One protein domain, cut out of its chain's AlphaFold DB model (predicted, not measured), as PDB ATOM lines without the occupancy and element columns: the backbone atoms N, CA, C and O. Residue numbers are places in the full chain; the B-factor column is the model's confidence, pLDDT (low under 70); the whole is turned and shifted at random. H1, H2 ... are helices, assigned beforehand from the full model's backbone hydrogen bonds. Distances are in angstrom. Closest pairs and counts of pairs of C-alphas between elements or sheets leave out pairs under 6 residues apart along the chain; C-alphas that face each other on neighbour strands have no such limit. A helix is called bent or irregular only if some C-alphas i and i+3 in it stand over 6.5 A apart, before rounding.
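Overview. This is residues 4 to 111 of the 113 residues of an uncharacterized protein of Marinobacter sp. es.042 (UniProt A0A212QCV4). Three long helical stretches, H1, the arm H2b and H4, run up and down along the longest axis; H1 and H2b pack closely side by side, while H4 is held loosely, reaching H1 near the ends of both. At one end the bent helix H2 swings its arm H2a away from this body, and residues 37 to 42 stick out there; at the other end the short H3 joins H2b to H4. The printed part has 108 residues with four named helices, H1, H2, H3 and H4 in chain order, and no named strand: all helix. It is loose, with a radius of gyration of the C-alphas of 16.2 A, and elongated, spanning 46 by 27 by 23 A.

Arrangement. H1, residues 4 to 32, touches H2b, residues 53 to 66, at a shallow tilt of 23 degrees, opposite ways; their closest C-alphas, of Gly 11 and Gly 60, are 3.8 A apart. H2b is an arm of H2, residues 41 to 66, assigned as one helix by its hydrogen bonds but bent, with C-alphas 50 and 53 6.8 A apart. The other arm, H2a, residues 41 to 50, stands at 37 degrees to H2b, a tilt only just steep. With its residues 22 to 26 alone H1 only just touches H2a, with 3 pairs of C-alphas within 8 A, the closest those of Val 25 and Val 50 at 6.2 A. H3, residues 70 to 79, only just touches residues 59 to 63 of H2b, with 3 such pairs, the closest C-alphas being those of Val 59 and Phe 70 at 6.8 A; the tilt is steep, 47 degrees. H4, residues 82 to 109, runs the same way as H1 at a shallow tilt of 21 degrees. They only just touch, with 3 such pairs, between residues 26 to 30 of H1 and 106 to 109 of H4; the closest C-alphas, of Leu 30 and Ala 106, are 6.9 A apart. H2b and H4 are close but not clearly touching, with the C-alphas of Gly 54 and Ala 99 closest at 7.7 A. H1, H2b and H4 form an up and down bundle, each running against the one before it. H1 and H3 are apart. Every O i to N i+4 pair is within hydrogen-bond range in H1, H2a, H2b and H4, and 4 of 6 are in H3.

Along the chain. H1 is 41.3 A long and begins at C-alpha 4 (265.393, 225.382, 203.326). H2a measures 14.3 A and H2b 20.0 A, ending at C-alpha 66 (257.399, 228.674, 205.702). H3 is 14.6 A long and irregular, with C-alphas 71 and 74 7.0 A apart. H4 is 40.5 A long and ends at C-alpha 109 (229.847, 208.537, 217.336).

Size, cuts and confidence. The two C-alphas farthest apart, of Glu 32 and Arg 81, are 47.0 A apart. The printed part has no cut; the links H2 to H3 and H3 to H4 are tight, and H1 to H2 is short. Mean pLDDT of the printed part is 78.5, with residue 4, residues 30 to 48, residue 50 and residues 106 to 111 under 70.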
ATOM      1  N   LYS A   4     266.850 225.258 203.520       69.06
ATOM      2  CA  LYS A   4     265.393 225.382 203.326       69.06
ATOM      3  C   LYS A   4     264.760 224.110 202.752       69.06
ATOM      4  O   LYS A   4     263.665 223.727 203.157       69.06
ATOM      5  N   SER A   5     265.440 223.445 201.816       73.94
ATOM      6  CA  SER A   5     264.965 222.188 201.220       73.94
ATOM      7  C   SER A   5     264.966 221.048 202.243       73.94
ATOM      8  O   SER A   5     264.044 220.237 202.245       73.94
ATOM      9  N   SER A   6     265.946 221.028 203.152       86.81
ATOM     10  CA  SER A   6     265.997 220.060 204.254       86.81
ATOM     11  C   SER A   6     264.825 220.239 205.229       86.81
ATOM     12  O   SER A   6     264.132 219.274 205.550       86.81
ATOM     13  N   ILE A   7     264.522 221.485 205.618       87.56
ATOM     14  CA  ILE A   7     263.410 221.798 206.534       87.56
ATOM     15  C   ILE A   7     262.060 221.418 205.922       87.56
ATOM     16  O   ILE A   7     261.254 220.767 206.578       87.56
ATOM     17  N   ARG A   8     261.817 221.758 204.651       88.88
ATOM     18  CA  ARG A   8     260.553 221.403 203.988       88.88
ATOM     19  C   ARG A   8     260.361 219.891 203.871       88.88
ATOM     20  O   ARG A   8     259.258 219.416 204.104       88.88
ATOM     21  N   LYS A   9     261.425 219.129 203.581       90.19
ATOM     22  CA  LYS A   9     261.372 217.655 203.585       90.19
ATOM     23  C   LYS A   9     261.048 217.101 204.973       90.19
ATOM     24  O   LYS A   9     260.197 216.223 205.081       90.19
ATOM     25  N   LYS A  10     261.667 217.643 206.028       88.94
ATOM     26  CA  LYS A  10     261.320 217.305 207.416       88.94
ATOM     27  C   LYS A  10     259.847 217.609 207.709       88.94
ATOM     28  O   LYS A  10     259.175 216.773 208.303       88.94
ATOM     29  N   GLY A  11     259.345 218.743 207.223       87.19
ATOM     30  CA  GLY A  11     257.941 219.125 207.332       87.19
ATOM     31  C   GLY A  11     256.997 218.106 206.696       87.19
ATOM     32  O   GLY A  11     256.058 217.668 207.348       87.19
ATOM     33  N   VAL A  12     257.284 217.642 205.474       91.38
ATOM     34  CA  VAL A  12     256.491 216.579 204.821       91.38
ATOM     35  C   VAL A  12     256.477 215.302 205.658       91.38
ATOM     36  O   VAL A  12     255.414 214.730 205.876       91.38
ATOM     37  N   ILE A  13     257.634 214.875 206.173       92.25
ATOM     38  CA  ILE A  13     257.725 213.679 207.021       92.25
ATOM     39  C   ILE A  13     256.883 213.849 208.291       92.25
ATOM     40  O   ILE A  13     256.176 212.925 208.676       92.25
ATOM     41  N   GLN A  14     256.912 215.027 208.919       89.81
ATOM     42  CA  GLN A  14     256.102 215.327 210.100       89.81
ATOM     43  C   GLN A  14     254.601 215.370 209.794       89.81
ATOM     44  O   GLN A  14     253.816 214.864 210.587       89.81
ATOM     45  N   ILE A  15     254.187 215.898 208.638       88.62
ATOM     46  CA  ILE A  15     252.780 215.838 208.209       88.62
ATOM     47  C   ILE A  15     252.347 214.383 208.068       88.62
ATOM     48  O   ILE A  15     251.350 213.987 208.658       88.62
ATOM     49  N   VAL A  16     253.109 213.573 207.329       91.50
ATOM     50  CA  VAL A  16     252.768 212.165 207.094       91.50
ATOM     51  C   VAL A  16     252.740 211.388 208.411       91.50
ATOM     52  O   VAL A  16     251.754 210.716 208.698       91.50
ATOM     53  N   ALA A  17     253.770 211.524 209.247       89.44
ATOM     54  CA  ALA A  17     253.834 210.858 210.547       89.44
ATOM     55  C   ALA A  17     252.703 211.307 211.485       89.44
ATOM     56  O   ALA A  17     252.106 210.477 212.165       89.44
ATOM     57  N   GLY A  18     252.387 212.603 211.502       86.50
ATOM     58  CA  GLY A  18     251.320 213.160 212.324       86.50
ATOM     59  C   GLY A  18     249.927 212.739 211.856       86.50
ATOM     60  O   GLY A  18     249.113 212.361 212.687       86.50
ATOM     61  N   VAL A  19     249.660 212.719 210.545       86.00
ATOM     62  CA  VAL A  19     248.380 212.259 209.972       86.00
ATOM     63  C   VAL A  19     248.188 210.760 210.186       86.00
ATOM     64  O   VAL A  19     247.117 210.347 210.623       86.00
ATOM     65  N   ILE A  20     249.220 209.946 209.936       88.25
ATOM     66  CA  ILE A  20     249.163 208.499 210.192       88.25
ATOM     67  C   ILE A  20     248.964 208.243 211.687       88.25
ATOM     68  O   ILE A  20     248.069 207.491 212.063       88.25
ATOM     69  N   GLY A  21     249.753 208.897 212.543       86.00
ATOM     70  CA  GLY A  21     249.624 208.768 213.992       86.00
ATOM     71  C   GLY A  21     248.246 209.204 214.488       86.00
ATOM     72  O   GLY A  21     247.647 208.509 215.301       86.00
ATOM     73  N   TYR A  22     247.710 210.304 213.959       82.19
ATOM     74  CA  TYR A  22     246.373 210.784 214.295       82.19
ATOM     75  C   TYR A  22     245.305 209.778 213.866       82.19
ATOM     76  O   TYR A  22     244.457 209.436 214.676       82.19
ATOM     77  N   GLY A  23     245.377 209.243 212.643       81.50
ATOM     78  CA  GLY A  23     244.444 208.225 212.156       81.50
ATOM     79  C   GLY A  23     244.486 206.926 212.967       81.50
ATOM     80  O   GLY A  23     243.436 206.379 213.287       81.50
ATOM     81  N   LEU A  24     245.680 206.461 213.352       83.62
ATOM     82  CA  LEU A  24     245.848 205.270 214.194       83.62
ATOM     83  C   LEU A  24     245.252 205.471 215.584       83.62
ATOM     84  O   LEU A  24     244.518 204.616 216.073       83.62
ATOM     85  N   VAL A  25     245.542 206.613 216.208       78.00
ATOM     86  CA  VAL A  25     244.967 206.942 217.507       78.00
ATOM     87  C   VAL A  25     243.455 207.098 217.395       78.00
ATOM     88  O   VAL A  25     242.730 206.540 218.203       78.00
ATOM     89  N   PHE A  26     242.967 207.810 216.384       74.12
ATOM     90  CA  PHE A  26     241.542 208.002 216.144       74.12
ATOM     91  C   PHE A  26     240.811 206.666 215.959       74.12
ATOM     92  O   PHE A  26     239.779 206.436 216.583       74.12
ATOM     93  N   HIS A  27     241.383 205.751 215.173       77.00
ATOM     94  CA  HIS A  27     240.872 204.392 215.011       77.00
ATOM     95  C   HIS A  27     240.845 203.625 216.341       77.00
ATOM     96  O   HIS A  27     239.831 203.016 216.672       77.00
ATOM     97  N   PHE A  28     241.922 203.702 217.126       75.38
ATOM     98  CA  PHE A  28     241.989 203.082 218.450       75.38
ATOM     99  C   PHE A  28     240.917 203.642 219.396       75.38
ATOM    100  O   PHE A  28     240.218 202.874 220.047       75.38
ATOM    101  N   VAL A  29     240.718 204.964 219.420       71.88
ATOM    102  CA  VAL A  29     239.680 205.624 220.230       71.88
ATOM    103  C   VAL A  29     238.274 205.159 219.844       71.88
ATOM    104  O   VAL A  29     237.464 204.903 220.734       71.88
ATOM    105  N   LEU A  30     237.990 205.032 218.545       69.25
ATOM    106  CA  LEU A  30     236.697 204.551 218.054       69.25
ATOM    107  C   LEU A  30     236.442 203.074 218.386       69.25
ATOM    108  O   LEU A  30     235.291 202.701 218.592       69.25
ATOM    109  N   HIS A  31     237.485 202.241 218.411       68.44
ATOM    110  CA  HIS A  31     237.347 200.798 218.620       68.44
ATOM    111  C   HIS A  31     237.352 200.401 220.102       68.44
ATOM    112  O   HIS A  31     236.590 199.533 220.516       68.44
ATOM    113  N   GLU A  32     238.205 201.026 220.911       66.94
ATOM    114  CA  GLU A  32     238.343 200.709 222.339       66.94
ATOM    115  C   GLU A  32     237.389 201.526 223.214       66.94
ATOM    116  O   GLU A  32     237.252 201.230 224.396       66.94
ATOM    117  N   GLY A  33     236.719 202.534 222.639       58.59
ATOM    118  CA  GLY A  33     235.786 203.400 223.347       58.59
ATOM    119  C   GLY A  33     236.477 204.079 224.524       58.59
ATOM    120  O   GLY A  33     236.351 203.638 225.666       58.59
ATOM    121  N   LEU A  34     237.216 205.168 224.274       57.84
ATOM    122  CA  LEU A  34     237.698 206.000 225.381       57.84
ATOM    123  C   LEU A  34     236.491 206.391 226.231       57.84
ATOM    124  O   LEU A  34     235.669 207.158 225.749       57.84
ATOM    125  N   ASN A  35     236.384 205.856 227.455       57.88
ATOM    126  CA  ASN A  35     235.274 206.149 228.354       57.88
ATOM    127  C   ASN A  35     235.382 207.616 228.810       57.88
ATOM    128  O   ASN A  35     236.130 207.936 229.745       57.88
ATOM    129  N   PRO A  36     234.657 208.529 228.161       51.66
ATOM    130  CA  PRO A  36     234.831 209.965 228.332       51.66
ATOM    131  C   PRO A  36     234.054 210.476 229.545       51.66
ATOM    132  O   PRO A  36     234.252 211.609 229.972       51.66
ATOM    133  N   ALA A  37     233.216 209.620 230.140       49.53
ATOM    134  CA  ALA A  37     232.495 209.891 231.371       49.53
ATOM    135  C   ALA A  37     233.413 209.870 232.604       49.53
ATOM    136  O   ALA A  37     233.002 210.297 233.682       49.53
ATOM    137  N   SER A  38     234.663 209.405 232.480       52.75
ATOM    138  CA  SER A  38     235.625 209.547 233.568       52.75
ATOM    139  C   SER A  38     236.293 210.924 233.495       52.75
ATOM    140  O   SER A  38     237.267 211.126 232.783       52.75
ATOM    141  N   THR A  39     235.854 211.878 234.315       53.50
ATOM    142  CA  THR A  39     236.584 213.128 234.642       53.50
ATOM    143  C   THR A  39     237.883 212.870 235.424       53.50
ATOM    144  O   THR A  39     238.411 213.730 236.128       53.50
ATOM    145  N   SER A  40     238.419 211.655 235.321       56.22
ATOM    146  CA  SER A  40     239.656 211.257 235.957       56.22
ATOM    147  C   SER A  40     240.836 211.879 235.210       56.22
ATOM    148  O   SER A  40     240.834 212.001 233.987       56.22
ATOM    149  N   TRP A  41     241.896 212.223 235.939       54.28
ATOM    150  CA  TRP A  41     243.163 212.695 235.366       54.28
ATOM    151  C   TRP A  41     243.713 211.766 234.262       54.28
ATOM    152  O   TRP A  41     244.441 212.212 233.375       54.28
ATOM    153  N   ARG A  42     243.328 210.479 234.285       55.34
ATOM    154  CA  ARG A  42     243.656 209.488 233.254       55.34
ATOM    155  C   ARG A  42     243.019 209.816 231.904       55.34
ATOM    156  O   ARG A  42     243.711 209.694 230.899       55.34
ATOM    157  N   ALA A  43     241.773 210.287 231.871       59.44
ATOM    158  CA  ALA A  43     241.104 210.677 230.629       59.44
ATOM    159  C   ALA A  43     241.755 211.918 229.996       59.44
ATOM    160  O   ALA A  43     242.010 211.938 228.795       59.44
ATOM    161  N   VAL A  44     242.134 212.913 230.809       59.78
ATOM    162  CA  VAL A  44     242.887 214.094 230.341       59.78
ATOM    163  C   VAL A  44     244.267 213.692 229.802       59.78
ATOM    164  O   VAL A  44     244.689 214.168 228.744       59.78
ATOM    165  N   GLY A  45     244.960 212.774 230.484       61.84
ATOM    166  CA  GLY A  45     246.230 212.216 230.015       61.84
ATOM    167  C   GLY A  45     246.094 211.480 228.678       61.84
ATOM    168  O   GLY A  45     246.882 211.715 227.765       61.84
ATOM    169  N   GLN A  46     245.057 210.653 228.525       64.56
ATOM    170  CA  GLN A  46     244.759 209.942 227.278       64.56
ATOM    171  C   GLN A  46     244.433 210.909 226.131       64.56
ATOM    172  O   GLN A  46     245.000 210.780 225.048       64.56
ATOM    173  N   MET A  47     243.613 211.935 226.377       65.06
ATOM    174  CA  MET A  47     243.305 212.981 225.392       65.06
ATOM    175  C   MET A  47     244.542 213.781 224.965       65.06
ATOM    176  O   MET A  47     244.679 214.145 223.798       65.06
ATOM    177  N   THR A  48     245.479 214.018 225.885       67.81
ATOM    178  CA  THR A  48     246.733 214.720 225.572       67.81
ATOM    179  C   THR A  48     247.614 213.885 224.643       67.81
ATOM    180  O   THR A  48     248.134 214.404 223.658       67.81
ATOM    181  N   VAL A  49     247.729 212.576 224.897       70.88
ATOM    182  CA  VAL A  49     248.446 211.646 224.006       70.88
ATOM    183  C   VAL A  49     247.788 211.599 222.625       70.88
ATOM    184  O   VAL A  49     248.490 211.549 221.616       70.88
ATOM    185  N   VAL A  50     246.459 211.708 222.568       69.69
ATOM    186  CA  VAL A  50     245.705 211.752 221.310       69.69
ATOM    187  C   VAL A  50     245.961 213.024 220.502       69.69
ATOM    188  O   VAL A  50     245.974 212.985 219.272       69.69
ATOM    189  N   ALA A  51     246.219 214.147 221.168       74.19
ATOM    190  CA  ALA A  51     246.495 215.414 220.501       74.19
ATOM    191  C   ALA A  51     247.919 215.498 219.914       74.19
ATOM    192  O   ALA A  51     248.137 216.232 218.945       74.19
ATOM    193  N   LEU A  52     248.891 214.749 220.459       82.31
ATOM    194  CA  LEU A  52     250.307 214.840 220.067       82.31
ATOM    195  C   LEU A  52     250.560 214.611 218.562       82.31
ATOM    196  O   LEU A  52     251.273 215.425 217.966       82.31
ATOM    197  N   PRO A  53     249.984 213.585 217.903       83.81
ATOM    198  CA  PRO A  53     250.147 213.413 216.460       83.81
ATOM    199  C   PRO A  53     249.601 214.594 215.646       83.81
ATOM    200  O   PRO A  53     250.219 215.004 214.663       83.81
ATOM    201  N   GLY A  54     248.489 215.191 216.087       79.94
ATOM    202  CA  GLY A  54     247.903 216.374 215.452       79.94
ATOM    203  C   GLY A  54     248.818 217.598 215.546       79.94
ATOM    204  O   GLY A  54     249.052 218.280 214.546       79.94
ATOM    205  N   VAL A  55     249.418 217.834 216.717       84.25
ATOM    206  CA  VAL A  55     250.425 218.895 216.905       84.25
ATOM    207  C   VAL A  55     251.631 218.666 215.992       84.25
ATOM    208  O   VAL A  55     252.122 219.603 215.360       84.25
ATOM    209  N   LEU A  56     252.088 217.420 215.866       87.44
ATOM    210  CA  LEU A  56     253.223 217.073 215.016       87.44
ATOM    211  C   LEU A  56     252.923 217.319 213.526       87.44
ATOM    212  O   LEU A  56     253.769 217.871 212.818       87.44
ATOM    213  N   ALA A  57     251.704 217.006 213.072       86.00
ATOM    214  CA  ALA A  57     251.248 217.325 211.720       86.00
ATOM    215  C   ALA A  57     251.227 218.843 211.463       86.00
ATOM    216  O   ALA A  57     251.738 219.302 210.441       86.00
ATOM    217  N   LEU A  58     250.703 219.630 212.411       84.31
ATOM    218  CA  LEU A  58     250.655 221.096 212.327       84.31
ATOM    219  C   LEU A  58     252.051 221.719 212.225       84.31
ATOM    220  O   LEU A  58     252.291 222.574 211.372       84.31
ATOM    221  N   VAL A  59     252.996 221.260 213.048       88.25
ATOM    222  CA  VAL A  59     254.399 221.699 212.971       88.25
ATOM    223  C   VAL A  59     254.987 221.390 211.591       88.25
ATOM    224  O   VAL A  59     255.678 222.234 211.013       88.25
ATOM    225  N   GLY A  60     254.660 220.226 211.025       86.31
ATOM    226  CA  GLY A  60     255.072 219.854 209.677       86.31
ATOM    227  C   GLY A  60     254.511 220.778 208.589       86.31
ATOM    228  O   GLY A  60     255.256 221.184 207.692       86.31
ATOM    229  N   VAL A  61     253.238 221.185 208.695       85.44
ATOM    230  CA  VAL A  61     252.618 222.183 207.798       85.44
ATOM    231  C   VAL A  61     253.364 223.512 207.879       85.44
ATOM    232  O   VAL A  61     253.705 224.090 206.845       85.44
ATOM    233  N   LEU A  62     253.693 223.972 209.088       86.62
ATOM    234  CA  LEU A  62     254.455 225.204 209.269       86.62
ATOM    235  C   LEU A  62     255.835 225.109 208.608       86.62
ATOM    236  O   LEU A  62     256.210 226.024 207.872       86.62
ATOM    237  N   HIS A  63     256.569 224.006 208.784       89.44
ATOM    238  CA  HIS A  63     257.867 223.800 208.121       89.44
ATOM    239  C   HIS A  63     257.738 223.748 206.598       89.44
ATOM    240  O   HIS A  63     258.590 224.298 205.896       89.44
ATOM    241  N   LEU A  64     256.683 223.121 206.076       86.88
ATOM    242  CA  LEU A  64     256.441 223.004 204.640       86.88
ATOM    243  C   LEU A  64     256.152 224.370 204.002       86.88
ATOM    244  O   LEU A  64     256.800 224.742 203.020       86.88
ATOM    245  N   VAL A  65     255.222 225.128 204.587       84.31
ATOM    246  CA  VAL A  65     254.763 226.422 204.060       84.31
ATOM    247  C   VAL A  65     255.846 227.489 204.218       84.31
ATOM    248  O   VAL A  65     256.187 228.190 203.264       84.31
ATOM    249  N   THR A  66     256.446 227.592 205.405       84.81
ATOM    250  CA  THR A  66     257.399 228.674 205.702       84.81
ATOM    251  C   THR A  66     258.834 228.342 205.294       84.81
ATOM    252  O   THR A  66     259.619 229.239 204.992       84.81
ATOM    253  N   GLY A  67     259.210 227.058 205.252       86.62
ATOM    254  CA  GLY A  67     260.611 226.645 205.123       86.62
ATOM    255  C   GLY A  67     261.486 227.067 206.309       86.62
ATOM    256  O   GLY A  67     262.708 227.128 206.162       86.62
ATOM    257  N   LYS A  68     260.868 227.397 207.450       87.00
ATOM    258  CA  LYS A  68     261.506 227.840 208.691       87.00
ATOM    259  C   LYS A  68     261.318 226.800 209.786       87.00
ATOM    260  O   LYS A  68     260.341 226.055 209.782       87.00
ATOM    261  N   GLN A  69     262.277 226.736 210.707       87.81
ATOM    262  CA  GLN A  69     262.138 225.898 211.893       87.81
ATOM    263  C   GLN A  69     261.079 226.484 212.829       87.81
ATOM    264  O   GLN A  69     260.865 227.692 212.853       87.81
ATOM    265  N   PHE A  70     260.439 225.625 213.623       84.38
ATOM    266  CA  PHE A  70     259.343 226.039 214.504       84.38
ATOM    267  C   PHE A  70     259.778 227.108 215.520       84.38
ATOM    268  O   PHE A  70     259.069 228.084 215.711       84.38
ATOM    269  N   PHE A  71     260.981 226.989 216.090       86.00
ATOM    270  CA  PHE A  71     261.523 227.984 217.026       86.00
ATOM    271  C   PHE A  71     261.788 229.356 216.385       86.00
ATOM    272  O   PHE A  71     261.775 230.365 217.075       86.00
ATOM    273  N   GLU A  72     261.986 229.417 215.063       88.81
ATOM    274  CA  GLU A  72     262.146 230.682 214.328       88.81
ATOM    275  C   GLU A  72     260.803 231.271 213.872       88.81
ATOM    276  O   GLU A  72     260.763 232.353 213.276       88.81
ATOM    277  N   PHE A  73     259.697 230.548 214.080       85.62
ATOM    278  CA  PHE A  73     258.401 230.906 213.519       85.62
ATOM    279  C   PHE A  73     257.872 232.220 214.082       85.62
ATOM    280  O   PHE A  73     257.335 233.012 213.317       85.62
ATOM    281  N   GLU A  74     258.060 232.487 215.374       86.94
ATOM    282  CA  GLU A  74     257.632 233.740 216.002       86.94
ATOM    283  C   GLU A  74     258.307 234.952 215.349       86.94
ATOM    284  O   GLU A  74     257.639 235.870 214.869       86.94
ATOM    285  N   THR A  75     259.638 234.924 215.243       89.25
ATOM    286  CA  THR A  75     260.409 235.990 214.596       89.25
ATOM    287  C   THR A  75     260.008 236.151 213.130       89.25
ATOM    288  O   THR A  75     259.846 237.269 212.637       89.25
ATOM    289  N   TYR A  76     259.788 235.038 212.424       87.62
ATOM    290  CA  TYR A  76     259.308 235.059 211.045       87.62
ATOM    291  C   TYR A  76     257.902 235.664 210.935       87.62
ATOM    292  O   TYR A  76     257.671 236.524 210.085       87.62
ATOM    293  N   TRP A  77     256.978 235.283 211.811       87.00
ATOM    294  CA  TRP A  77     255.613 235.793 211.838       87.00
ATOM    295  C   TRP A  77     255.574 237.305 212.047       87.00
ATOM    296  O   TRP A  77     254.892 238.025 211.315       87.00
ATOM    297  N   MET A  78     256.376 237.798 212.991       88.56
ATOM    298  CA  MET A  78     256.532 239.227 213.261       88.56
ATOM    299  C   MET A  78     257.155 239.991 212.086       88.56
ATOM    300  O   MET A  78     256.877 241.175 211.914       88.56
ATOM    301  N   SER A  79     257.944 239.326 211.238       91.00
ATOM    302  CA  SER A  79     258.547 239.941 210.046       91.00
ATOM    303  C   SER A  79     257.583 240.087 208.858       91.00
ATOM    304  O   SER A  79     257.841 240.860 207.934       91.00
ATOM    305  N   LEU A  80     256.458 239.363 208.854       87.69
ATOM    306  CA  LEU A  80     255.505 239.386 207.745       87.69
ATOM    307  C   LEU A  80     254.731 240.707 207.684       87.69
ATOM    308  O   LEU A  80     254.369 241.282 208.710       87.69
ATOM    309  N   ARG A  81     254.385 241.152 206.470       87.31
ATOM    310  CA  ARG A  81     253.403 242.237 206.268       87.31
ATOM    311  C   ARG A  81     252.022 241.785 206.763       87.31
ATOM    312  O   ARG A  81     251.681 240.615 206.600       87.31
ATOM    313  N   GLY A  82     251.222 242.705 207.311       84.44
ATOM    314  CA  GLY A  82     249.957 242.393 208.003       84.44
ATOM    315  C   GLY A  82     249.011 241.458 207.237       84.44
ATOM    316  O   GLY A  82     248.494 240.507 207.814       84.44
ATOM    317  N   TRP A  83     248.878 241.639 205.919       85.88
ATOM    318  CA  TRP A  83     248.047 240.771 205.075       85.88
ATOM    319  C   TRP A  83     248.515 239.304 205.046       85.88
ATOM    320  O   TRP A  83     247.705 238.388 205.158       85.88
ATOM    321  N   HIS A  84     249.827 239.057 204.980       86.12
ATOM    322  CA  HIS A  84     250.375 237.696 204.985       86.12
ATOM    323  C   HIS A  84     250.204 237.006 206.346       86.12
ATOM    324  O   HIS A  84     249.998 235.793 206.387       86.12
ATOM    325  N   ARG A  85     250.236 237.770 207.450       86.38
ATOM    326  CA  ARG A  85     249.897 237.242 208.785       86.38
ATOM    327  C   ARG A  85     248.437 236.811 208.844       86.38
ATOM    328  O   ARG A  85     248.148 235.747 209.374       86.38
ATOM    329  N   GLY A  86     247.540 237.605 208.253       85.88
ATOM    330  CA  GLY A  86     246.118 237.276 208.159       85.88
ATOM    331  C   GLY A  86     245.869 235.962 207.419       85.88
ATOM    332  O   GLY A  86     245.197 235.083 207.950       85.88
ATOM    333  N   VAL A  87     246.475 235.781 206.240       87.44
ATOM    334  CA  VAL A  87     246.309 234.554 205.435       87.44
ATOM    335  C   VAL A  87     246.850 233.317 206.155       87.44
ATOM    336  O   VAL A  87     246.164 232.298 206.225       87.44
ATOM    337  N   LEU A  88     248.058 233.392 206.726       83.81
ATOM    338  CA  LEU A  88     248.601 232.264 207.486       83.81
ATOM    339  C   LEU A  88     247.782 231.989 208.754       83.81
ATOM    340  O   LEU A  88     247.578 230.830 209.102       83.81
ATOM    341  N   GLY A  89     247.290 233.036 209.421       84.00
ATOM    342  CA  GLY A  89     246.481 232.915 210.635       84.00
ATOM    343  C   GLY A  89     245.157 232.229 210.345       84.00
ATOM    344  O   GLY A  89     244.780 231.295 211.045       84.00
ATOM    345  N   PHE A  90     244.506 232.617 209.251       86.75
ATOM    346  CA  PHE A  90     243.293 231.970 208.775       86.75
ATOM    347  C   PHE A  90     243.521 230.488 208.446       86.75
ATOM    348  O   PHE A  90     242.722 229.643 208.840       86.75
ATOM    349  N   GLY A  91     244.649 230.152 207.812       82.31
ATOM    350  CA  GLY A  91     245.036 228.760 207.572       82.31
ATOM    351  C   GLY A  91     245.175 227.948 208.864       82.31
ATOM    352  O   GLY A  91     244.639 226.847 208.955       82.31
ATOM    353  N   VAL A  92     245.831 228.504 209.890       81.75
ATOM    354  CA  VAL A  92     245.943 227.856 211.210       81.75
ATOM    355  C   VAL A  92     244.565 227.645 211.840       81.75
ATOM    356  O   VAL A  92     244.297 226.563 212.356       81.75
ATOM    357  N   VAL A  93     243.673 228.637 211.762       85.69
ATOM    358  CA  VAL A  93     242.302 228.524 212.286       85.69
ATOM    359  C   VAL A  93     241.531 227.407 211.588       85.69
ATOM    360  O   VAL A  93     240.933 226.585 212.275       85.69
ATOM    361  N   LEU A  94     241.569 227.327 210.255       83.12
ATOM    362  CA  LEU A  94     240.863 226.280 209.509       83.12
ATOM    363  C   LEU A  94     241.351 224.872 209.868       83.12
ATOM    364  O   LEU A  94     240.534 223.972 210.060       83.12
ATOM    365  N   ILE A  95     242.667 224.679 209.991       78.69
ATOM    366  CA  ILE A  95     243.217 223.364 210.340       78.69
ATOM    367  C   ILE A  95     242.837 223.001 211.781       78.69
ATOM    368  O   ILE A  95     242.341 221.899 212.018       78.69
ATOM    369  N   SER A  96     242.983 223.930 212.727       79.44
ATOM    370  CA  SER A  96     242.560 223.718 214.116       79.44
ATOM    371  C   SER A  96     241.064 223.414 214.220       79.44
ATOM    372  O   SER A  96     240.679 222.481 214.919       79.44
ATOM    373  N   LEU A  97     240.220 224.140 213.479       82.44
ATOM    374  CA  LEU A  97     238.779 223.901 213.431       82.44
ATOM    375  C   LEU A  97     238.471 222.499 212.900       82.44
ATOM    376  O   LEU A  97     237.679 221.783 213.505       82.44
ATOM    377  N   SER A  98     239.125 222.076 211.813       79.25
ATOM    378  CA  SER A  98     238.928 220.735 211.255       79.25
ATOM    379  C   SER A  98     239.298 219.626 212.247       79.25
ATOM    380  O   SER A  98     238.578 218.633 212.352       79.25
ATOM    381  N   ALA A  99     240.363 219.820 213.033       75.50
ATOM    382  CA  ALA A  99     240.777 218.877 214.067       75.50
ATOM    383  C   ALA A  99     239.757 218.803 215.213       75.50
ATOM    384  O   ALA A  99     239.391 217.707 215.636       75.50
ATOM    385  N   VAL A 100     239.251 219.954 215.677       80.12
ATOM    386  CA  VAL A 100     238.209 220.019 216.715       80.12
ATOM    387  C   VAL A 100     236.918 219.361 216.231       80.12
ATOM    388  O   VAL A 100     236.370 218.518 216.933       80.12
ATOM    389  N   VAL A 101     236.455 219.684 215.020       81.56
ATOM    390  CA  VAL A 101     235.238 219.098 214.438       81.56
ATOM    391  C   VAL A 101     235.373 217.583 214.290       81.56
ATOM    392  O   VAL A 101     234.463 216.857 214.679       81.56
ATOM    393  N   SER A 102     236.513 217.087 213.803       73.75
ATOM    394  CA  SER A 102     236.760 215.641 213.671       73.75
ATOM    395  C   SER A 102     236.685 214.924 215.022       73.75
ATOM    396  O   SER A 102     236.123 213.834 215.123       73.75
ATOM    397  N   LEU A 103     237.206 215.556 216.076       73.62
ATOM    398  CA  LEU A 103     237.200 215.008 217.430       73.62
ATOM    399  C   LEU A 103     235.801 215.043 218.063       73.62
ATOM    400  O   LEU A 103     235.404 214.083 218.718       73.62
ATOM    401  N   LEU A 104     235.025 216.102 217.812       75.00
ATOM    402  CA  LEU A 104     233.619 216.187 218.223       75.00
ATOM    403  C   LEU A 104     232.751 215.135 217.522       75.00
ATOM    404  O   LEU A 104     231.922 214.509 218.173       75.00
ATOM    405  N   ILE A 105     232.966 214.894 216.223       77.19
ATOM    406  CA  ILE A 105     232.266 213.837 215.477       77.19
ATOM    407  C   ILE A 105     232.586 212.459 216.066       77.19
ATOM    408  O   ILE A 105     231.679 211.651 216.251       77.19
ATOM    409  N   ALA A 106     233.850 212.193 216.402       68.44
ATOM    410  CA  ALA A 106     234.227 210.947 217.064       68.44
ATOM    411  C   ALA A 106     233.562 210.786 218.432       68.44
ATOM    412  O   ALA A 106     233.070 209.708 218.748       68.44
ATOM    413  N   ALA A 107     233.508 211.857 219.223       67.00
ATOM    414  CA  ALA A 107     232.826 211.843 220.510       67.00
ATOM    415  C   ALA A 107     231.317 211.565 220.352       67.00
ATOM    416  O   ALA A 107     230.784 210.705 221.046       67.00
ATOM    417  N   ALA A 108     230.644 212.207 219.394       69.19
ATOM    418  CA  ALA A 108     229.239 211.923 219.097       69.19
ATOM    419  C   ALA A 108     229.027 210.463 218.645       69.19
ATOM    420  O   ALA A 108     228.098 209.800 219.097       69.19
ATOM    421  N   TYR A 109     229.919 209.925 217.805       69.12
ATOM    422  CA  TYR A 109     229.847 208.537 217.336       69.12
ATOM    423  C   TYR A 109     230.002 207.507 218.469       69.12
ATOM    424  O   TYR A 109     229.363 206.459 218.441       69.12
ATOM    425  N   ILE A 110     230.822 207.807 219.480       65.81
ATOM    426  CA  ILE A 110     231.053 206.932 220.644       65.81
ATOM    427  C   ILE A 110     229.942 207.102 221.714       65.81
ATOM    428  O   ILE A 110     229.942 206.405 222.726       65.81
ATOM    429  N   GLY A 111     228.951 207.981 221.500       58.03
ATOM    430  CA  GLY A 111     227.810 208.174 222.413       58.03
ATOM    431  C   GLY A 111     228.150 208.966 223.682       58.03
ATOM    432  O   GLY A 111     227.563 208.751 224.738       58.03
TER     433      GLY A 111